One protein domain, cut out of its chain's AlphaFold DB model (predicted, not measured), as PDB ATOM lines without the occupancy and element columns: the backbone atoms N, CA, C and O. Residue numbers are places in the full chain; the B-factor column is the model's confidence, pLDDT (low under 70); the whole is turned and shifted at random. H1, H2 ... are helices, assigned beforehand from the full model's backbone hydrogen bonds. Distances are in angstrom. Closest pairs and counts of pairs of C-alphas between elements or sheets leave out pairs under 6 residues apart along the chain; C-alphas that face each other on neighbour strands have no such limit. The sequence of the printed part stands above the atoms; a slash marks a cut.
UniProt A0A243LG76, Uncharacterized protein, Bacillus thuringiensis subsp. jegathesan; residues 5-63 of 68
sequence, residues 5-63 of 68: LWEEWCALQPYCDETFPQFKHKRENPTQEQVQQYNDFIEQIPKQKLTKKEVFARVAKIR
ATOM      1  N   LEU A   5     -41.247 -10.289  -9.151       84.31
ATOM      2  CA  LEU A   5     -40.762  -8.911  -9.056       84.31
ATOM      3  C   LEU A   5     -39.642  -8.798  -8.015       84.31
ATOM      4  O   LEU A   5     -39.561  -9.604  -7.086       84.31
ATOM      5  N   TRP A   6     -38.807  -7.764  -8.141       83.94
ATOM      6  CA  TRP A   6     -37.746  -7.483  -7.171       83.94
ATOM      7  C   TRP A   6     -38.292  -7.377  -5.750       83.94
ATOM      8  O   TRP A   6     -37.734  -7.980  -4.846       83.94
ATOM      9  N   GLU A   7     -39.407  -6.674  -5.552       84.50
ATOM     10  CA  GLU A   7     -40.009  -6.485  -4.227       84.50
ATOM     11  C   GLU A   7     -40.439  -7.815  -3.593       84.50
ATOM     12  O   GLU A   7     -40.173  -8.055  -2.417       84.50
ATOM     13  N   GLU A   8     -41.039  -8.707  -4.384       85.44
ATOM     14  CA  GLU A   8     -41.459 -10.037  -3.931       85.44
ATOM     15  C   GLU A   8     -40.252 -10.921  -3.610       85.44
ATOM     16  O   GLU A   8     -40.224 -11.591  -2.582       85.44
ATOM     17  N   TRP A   9     -39.224 -10.884  -4.458       85.62
ATOM     18  CA  TRP A   9     -37.992 -11.634  -4.240       85.62
ATOM     19  C   TRP A   9     -37.226 -11.126  -3.011       85.62
ATOM     20  O   TRP A   9     -36.772 -11.914  -2.182       85.62
ATOM     21  N   CYS A  10     -37.138  -9.805  -2.858       84.94
ATOM     22  CA  CYS A  10     -36.492  -9.126  -1.740       84.94
ATOM     23  C   CYS A  10     -37.216  -9.453  -0.423       84.94
ATOM     24  O   CYS A  10     -36.569  -9.793   0.563       84.94
ATOM     25  N   ALA A  11     -38.553  -9.490  -0.410       84.44
ATOM     26  CA  ALA A  11     -39.328  -9.876   0.773       84.44
ATOM     27  C   ALA A  11     -39.035 -11.308   1.270       84.44
ATOM     28  O   ALA A  11     -39.215 -11.598   2.455       84.44
ATOM     29  N   LEU A  12     -38.564 -12.201   0.392       83.31
ATOM     30  CA  LEU A  12     -38.181 -13.570   0.743       83.31
ATOM     31  C   LEU A  12     -36.743 -13.687   1.268       83.31
ATOM     32  O   LEU A  12     -36.361 -14.762   1.733       83.31
ATOM     33  N   GLN A  13     -35.925 -12.636   1.169       78.62
ATOM     34  CA  GLN A  13     -34.497 -12.680   1.486       78.62
ATOM     35  C   GLN A  13     -34.137 -11.673   2.592       78.62
ATOM     36  O   GLN A  13     -34.411 -10.479   2.471       78.62
ATOM     37  N   PRO A  14     -33.483 -12.109   3.682       76.62
ATOM     38  CA  PRO A  14     -33.056 -11.192   4.730       76.62
ATOM     39  C   PRO A  14     -31.985 -10.234   4.195       76.62
ATOM     40  O   PRO A  14     -31.021 -10.665   3.566       76.62
ATOM     41  N   TYR A  15     -32.141  -8.938   4.478       77.94
ATOM     42  CA  TYR A  15     -31.189  -7.887   4.089       77.94
ATOM     43  C   TYR A  15     -30.959  -7.774   2.569       77.94
ATOM     44  O   TYR A  15     -29.886  -7.362   2.130       77.94
ATOM     45  N   CYS A  16     -31.955  -8.125   1.749       82.12
ATOM     46  CA  CYS A  16     -31.879  -8.059   0.286       82.12
ATOM     47  C   CYS A  16     -31.483  -6.672  -0.251       82.12
ATOM     48  O   CYS A  16     -30.648  -6.589  -1.146       82.12
ATOM     49  N   ASP A  17     -32.011  -5.587   0.327       82.12
ATOM     50  CA  ASP A  17     -31.675  -4.203  -0.038       82.12
ATOM     51  C   ASP A  17     -30.201  -3.855   0.222       82.12
ATOM     52  O   ASP A  17     -29.593  -3.108  -0.540       82.12
ATOM     53  N   GLU A  18     -29.628  -4.384   1.305       83.19
ATOM     54  CA  GLU A  18     -28.225  -4.167   1.678       83.19
ATOM     55  C   GLU A  18     -27.288  -5.077   0.880       83.19
ATOM     56  O   GLU A  18     -26.163  -4.703   0.557       83.19
ATOM     57  N   THR A  19     -27.775  -6.269   0.546       82.62
ATOM     58  CA  THR A  19     -27.034  -7.308  -0.165       82.62
ATOM     59  C   THR A  19     -26.943  -7.031  -1.664       82.62
ATOM     60  O   THR A  19     -25.892  -7.202  -2.280       82.62
ATOM     61  N   PHE A  20     -28.053  -6.602  -2.259       86.31
ATOM     62  CA  PHE A  20     -28.235  -6.442  -3.698       86.31
ATOM     63  C   PHE A  20     -28.798  -5.045  -4.038       86.31
ATOM     64  O   PHE A  20     -29.785  -4.933  -4.774       86.31
ATOM     65  N   PRO A  21     -28.180  -3.945  -3.555       85.44
ATOM     66  CA  PRO A  21     -28.707  -2.588  -3.728       85.44
ATOM     67  C   PRO A  21     -28.853  -2.179  -5.200       85.44
ATOM     68  O   PRO A  21     -29.707  -1.363  -5.546       85.44
ATOM     69  N   GLN A  22     -28.055  -2.775  -6.092       85.25
ATOM     70  CA  GLN A  22     -28.095  -2.522  -7.531       85.25
ATOM     71  C   GLN A  22     -29.398  -2.973  -8.211       85.25
ATOM     72  O   GLN A  22     -29.657  -2.557  -9.340       85.25
ATOM     73  N   PHE A  23     -30.212  -3.800  -7.547       84.81
ATOM     74  CA  PHE A  23     -31.492  -4.290  -8.066       84.81
ATOM     75  C   PHE A  23     -32.703  -3.538  -7.503       84.81
ATOM     76  O   PHE A  23     -33.776  -3.603  -8.095       84.81
ATOM     77  N   LYS A  24     -32.521  -2.722  -6.454       79.69
ATOM     78  CA  LYS A  24     -33.589  -1.978  -5.765       79.69
ATOM     79  C   LYS A  24     -34.492  -1.149  -6.684       79.69
ATOM     80  O   LYS A  24     -35.685  -1.019  -6.438       79.69
ATOM     81  N   HIS A  25     -33.922  -0.579  -7.741       80.19
ATOM     82  CA  HIS A  25     -34.643   0.263  -8.703       80.19
ATOM     83  C   HIS A  25     -34.816  -0.403 -10.069       80.19
ATOM     84  O   HIS A  25     -35.181   0.257 -11.043       80.19
ATOM     85  N   LYS A  26     -34.518  -1.700 -10.169       78.12
ATOM     86  CA  LYS A  26     -34.608  -2.447 -11.415       78.12
ATOM     87  C   LYS A  26     -35.852  -3.327 -11.428       78.12
ATOM     88  O   LYS A  26     -36.324  -3.800 -10.405       78.12
ATOM     89  N   ARG A  27     -36.362  -3.593 -12.631       77.44
ATOM     90  CA  ARG A  27     -37.434  -4.578 -12.873       77.44
ATOM     91  C   ARG A  27     -36.878  -5.992 -13.081       77.44
ATOM     92  O   ARG A  27     -37.442  -6.776 -13.839       77.44
ATOM     93  N   GLU A  28     -35.731  -6.283 -12.482       83.75
ATOM     94  CA  GLU A  28     -35.013  -7.543 -12.638       83.75
ATOM     95  C   GLU A  28     -34.499  -8.003 -11.273       83.75
ATOM     96  O   GLU A  28     -34.227  -7.175 -10.404       83.75
ATOM     97  N   ASN A  29     -34.349  -9.315 -11.109       85.19
ATOM     98  CA  ASN A  29     -33.816  -9.916  -9.891       85.19
ATOM     99  C   ASN A  29     -32.373 -10.376 -10.125       85.19
ATOM    100  O   ASN A  29     -32.004 -10.641 -11.277       85.19
ATOM    101  N   PRO A  30     -31.581 -10.534  -9.051       85.69
ATOM    102  CA  PRO A  30     -30.298 -11.211  -9.125       85.69
ATOM    103  C   PRO A  30     -30.446 -12.596  -9.757       85.69
ATOM    104  O   PRO A  30     -31.423 -13.310  -9.509       85.69
ATOM    105  N   THR A  31     -29.470 -12.997 -10.569       88.00
ATOM    106  CA  THR A  31     -29.437 -14.366 -11.099       88.00
ATOM    107  C   THR A  31     -29.041 -15.353 -10.006       88.00
ATOM    108  O   THR A  31     -28.385 -14.987  -9.030       88.00
ATOM    109  N   GLN A  32     -29.372 -16.633 -10.193       85.50
ATOM    110  CA  GLN A  32     -28.969 -17.686  -9.255       85.50
ATOM    111  C   GLN A  32     -27.448 -17.703  -9.025       85.50
ATOM    112  O   GLN A  32     -27.007 -17.908  -7.900       85.50
ATOM    113  N   GLU A  33     -26.648 -17.435 -10.060       88.69
ATOM    114  CA  GLU A  33     -25.187 -17.339  -9.943       88.69
ATOM    115  C   GLU A  33     -24.741 -16.159  -9.070       88.69
ATOM    116  O   GLU A  33     -23.859 -16.328  -8.235       88.69
ATOM    117  N   GLN A  34     -25.366 -14.984  -9.206       85.62
ATOM    118  CA  GLN A  34     -25.052 -13.822  -8.364       85.62
ATOM    119  C   GLN A  34     -25.435 -14.062  -6.900       85.62
ATOM    120  O   GLN A  34     -24.696 -13.677  -5.994       85.62
ATOM    121  N   VAL A  35     -26.569 -14.729  -6.673       85.19
ATOM    122  CA  VAL A  35     -27.001 -15.150  -5.333       85.19
ATOM    123  C   VAL A  35     -26.003 -16.137  -4.735       85.19
ATOM    124  O   VAL A  35     -25.588 -15.972  -3.591       85.19
ATOM    125  N   GLN A  36     -25.575 -17.128  -5.518       86.69
ATOM    126  CA  GLN A  36     -24.612 -18.132  -5.083       86.69
ATOM    127  C   GLN A  36     -23.258 -17.496  -4.741       86.69
ATOM    128  O   GLN A  36     -22.756 -17.708  -3.645       86.69
ATOM    129  N   GLN A  37     -22.730 -16.624  -5.606       86.00
ATOM    130  CA  GLN A  37     -21.486 -15.889  -5.353       86.00
ATOM    131  C   GLN A  37     -21.536 -15.064  -4.066       86.00
ATOM    132  O   GLN A  37     -20.561 -15.041  -3.315       86.00
ATOM    133  N   TYR A  38     -22.660 -14.393  -3.795       83.50
ATOM    134  CA  TYR A  38     -22.829 -13.667  -2.540       83.50
ATOM    135  C   TYR A  38     -22.840 -14.615  -1.338       83.50
ATOM    136  O   TYR A  38     -22.131 -14.366  -0.365       83.50
ATOM    137  N   ASN A  39     -23.597 -15.714  -1.403       83.00
ATOM    138  CA  ASN A  39     -23.643 -16.697  -0.323       83.00
ATOM    139  C   ASN A  39     -22.255 -17.280  -0.045       83.00
ATOM    140  O   ASN A  39     -21.817 -17.255   1.101       83.00
ATOM    141  N   ASP A  40     -21.524 -17.687  -1.083       85.62
ATOM    142  CA  ASP A  40     -20.155 -18.190  -0.959       85.62
ATOM    143  C   ASP A  40     -19.214 -17.135  -0.365       85.62
ATOM    144  O   ASP A  40     -18.347 -17.461   0.443       85.62
ATOM    145  N   PHE A  41     -19.377 -15.858  -0.726       82.69
ATOM    146  CA  PHE A  41     -18.604 -14.762  -0.142       82.69
ATOM    147  C   PHE A  41     -18.922 -14.567   1.348       82.69
ATOM    148  O   PHE A  41     -18.007 -14.467   2.160       82.69
ATOM    149  N   ILE A  42     -20.200 -14.570   1.738       75.75
ATOM    150  CA  ILE A  42     -20.620 -14.445   3.142       75.75
ATOM    151  C   ILE A  42     -20.225 -15.666   3.976       75.75
ATOM    152  O   ILE A  42     -19.899 -15.521   5.155       75.75
ATOM    153  N   GLU A  43     -20.258 -16.865   3.402       77.75
ATOM    154  CA  GLU A  43     -19.787 -18.077   4.071       77.75
ATOM    155  C   GLU A  43     -18.264 -18.088   4.241       77.75
ATOM    156  O   GLU A  43     -17.771 -18.588   5.254       77.75
ATOM    157  N   GLN A  44     -17.530 -17.483   3.302       66.81
ATOM    158  CA  GLN A  44     -16.081 -17.286   3.395       66.81
ATOM    159  C   GLN A  44     -15.679 -16.180   4.366       66.81
ATOM    160  O   GLN A  44     -14.602 -16.268   4.959       66.81
ATOM    161  N   ILE A  45     -16.512 -15.151   4.564       71.25
ATOM    162  CA  ILE A  45     -16.287 -14.206   5.656       71.25
ATOM    163  C   ILE A  45     -16.352 -15.027   6.943       71.25
ATOM    164  O   ILE A  45     -17.403 -15.606   7.237       71.25
ATOM    165  N   PRO A  46     -15.269 -15.091   7.742       62.16
ATOM    166  CA  PRO A  46     -15.318 -15.781   9.013       62.16
ATOM    167  C   PRO A  46     -16.400 -15.098   9.836       62.16
ATOM    168  O   PRO A  46     -16.200 -13.983  10.323       62.16
ATOM    169  N   LYS A  47     -17.572 -15.746   9.942       64.38
ATOM    170  CA  LYS A  47     -18.678 -15.300  10.786       64.38
ATOM    171  C   LYS A  47     -18.060 -15.109  12.156       64.38
ATOM    172  O   LYS A  47     -17.757 -16.103  12.821       64.38
ATOM    173  N   GLN A  48     -17.790 -13.857  12.537       60.09
ATOM    174  CA  GLN A  48     -17.219 -13.564  13.838       60.09
ATOM    175  C   GLN A  48     -18.221 -14.117  14.836       60.09
ATOM    176  O   GLN A  48     -19.324 -13.591  14.999       60.09
ATOM    177  N   LYS A  49     -17.877 -15.262  15.427       68.38
ATOM    178  CA  LYS A  49     -18.664 -15.837  16.500       68.38
ATOM    179  C   LYS A  49     -18.601 -14.796  17.597       68.38
ATOM    180  O   LYS A  49     -17.539 -14.608  18.186       68.38
ATOM    181  N   LEU A  50     -19.724 -14.111  17.815       67.44
ATOM    182  CA  LEU A  50     -19.867 -13.178  18.921       67.44
ATOM    183  C   LEU A  50     -19.324 -13.871  20.162       67.44
ATOM    184  O   LEU A  50     -19.731 -14.988  20.506       67.44
ATOM    185  N   THR A  51     -18.364 -13.229  20.808       79.81
ATOM    186  CA  THR A  51     -17.799 -13.771  22.036       79.81
ATOM    187  C   THR A  51     -18.901 -13.841  23.096       79.81
ATOM    188  O   THR A  51     -19.865 -13.071  23.063       79.81
ATOM    189  N   LYS A  52     -18.775 -14.732  24.093       79.75
ATOM    190  CA  LYS A  52     -19.747 -14.801  25.207       79.75
ATOM    191  C   LYS A  52     -20.022 -13.422  25.827       79.75
ATOM    192  O   LYS A  52     -21.155 -13.157  26.211       79.75
ATOM    193  N   LYS A  53     -19.013 -12.539  25.882       78.31
ATOM    194  CA  LYS A  53     -19.152 -11.154  26.360       78.31
ATOM    195  C   LYS A  53     -20.054 -10.307  25.465       78.31
ATOM    196  O   LYS A  53     -20.927  -9.622  25.988       78.31
ATOM    197  N   GLU A  54     -19.881 -10.361  24.149       81.94
ATOM    198  CA  GLU A  54     -20.734  -9.615  23.215       81.94
ATOM    199  C   GLU A  54     -22.168 -10.140  23.208       81.94
ATOM    200  O   GLU A  54     -23.111  -9.348  23.193       81.94
ATOM    201  N   VAL A  55     -22.346 -11.462  23.307       80.94
ATOM    202  CA  VAL A  55     -23.672 -12.074  23.477       80.94
ATOM    203  C   VAL A  55     -24.326 -11.562  24.761       80.94
ATOM    204  O   VAL A  55     -25.468 -11.105  24.725       80.94
ATOM    205  N   PHE A  56     -23.600 -11.559  25.882       83.06
ATOM    206  CA  PHE A  56     -24.121 -11.080  27.162       83.06
ATOM    207  C   PHE A  56     -24.461  -9.584  27.127       83.06
ATOM    208  O   PHE A  56     -25.528  -9.190  27.587       83.06
ATOM    209  N   ALA A  57     -23.607  -8.755  26.519       82.00
ATOM    210  CA  ALA A  57     -23.851  -7.323  26.350       82.00
ATOM    211  C   ALA A  57     -25.081  -7.042  25.468       82.00
ATOM    212  O   ALA A  57     -25.869  -6.141  25.762       82.00
ATOM    213  N   ARG A  58     -25.284  -7.834  24.408       80.00
ATOM    214  CA  ARG A  58     -26.449  -7.717  23.522       80.00
ATOM    215  C   ARG A  58     -27.735  -8.137  24.232       80.00
ATOM    216  O   ARG A  58     -28.724  -7.411  24.161       80.00
ATOM    217  N   VAL A  59     -27.705  -9.243  24.979       81.56
ATOM    218  CA  VAL A  59     -28.837  -9.701  25.804       81.56
ATOM    219  C   VAL A  59     -29.161  -8.686  26.904       81.56
ATOM    220  O   VAL A  59     -30.331  -8.368  27.105       81.56
ATOM    221  N   ALA A  60     -28.153  -8.112  27.565       80.25
ATOM    222  CA  ALA A  60     -28.340  -7.074  28.577       80.25
ATOM    223  C   ALA A  60     -28.948  -5.788  27.994       80.25
ATOM    224  O   ALA A  60     -29.834  -5.212  28.616       80.25
ATOM    225  N   LYS A  61     -28.552  -5.370  26.780       73.56
ATOM    226  CA  LYS A  61     -29.180  -4.237  26.071       73.56
ATOM    227  C   LYS A  61     -30.653  -4.480  25.734       73.56
ATOM    228  O   LYS A  61     -31.437  -3.539  25.784       73.56
ATOM    229  N   ILE A  62     -31.024  -5.713  25.388       72.88
ATOM    230  CA  ILE A  62     -32.421  -6.086  25.115       72.88
ATOM    231  C   ILE A  62     -33.223  -6.090  26.420       72.88
ATOM    232  O   ILE A  62     -34.271  -5.460  26.501       72.88
ATOM    233  N   ARG A  63     -32.704  -6.735  27.472       63.16
ATOM    234  CA  ARG A  63     -33.374  -6.808  28.781       63.16
ATOM    235  C   ARG A  63     -33.459  -5.460  29.499       63.16
ATOM    236  O   ARG A  63     -34.442  -5.205  30.179       63.16
TER     237      ARG A  63
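AT A GLANCE: This is residues 5 to 63 of the 68 residues of an uncharacterized protein of Bacillus thuringiensis subsp. jegathesan (UniProt A0A243LG76). The longest helix, H3, is the bar of an open arch; short H1 and H2, with the loop of residues 20 to 31, cluster loosely at one end, and beyond a stretched link H4 is alone at the other. The printed part has 59 residues with four named helices, H1 to H4 in chain order, and no named strand: all helix. It is only just extended, close to loose, with a radius of gyration of the C-alphas of 15.7 A, spanning 43 by 26 by 16 A.

HOW THE PARTS SIT: H3, residues 32 to 44, is close to but not clearly touching H2, residues 16 to 19; their closest C-alphas, of Thr 19 and Tyr 38, are 8.0 A apart. H2 is likewise close to but not clearly touching H1, residues 6 to 11, with the closest C-alphas, of Cys 10 and Cys 16, at 5.2 A. H4, residues 52 to 63, is apart from H1, H2 and H3. In H1, H3 and H4 every O i to N i+4 pair is within hydrogen-bond range; H2 is too short for one.

IN THESE COORDINATES: H3 measures 18.1 A from its first to its last C-alpha and begins at C-alpha 32 at (-28.969, -17.686, -9.255); H4 measures 16.2 A and ends at C-alpha 63 at (-33.374, -6.808, 28.781).

THE WHOLE: The printed part has no cut. The H2 to H3 link is long. Residues 44, 46 to 50 and 63 have pLDDT under 70.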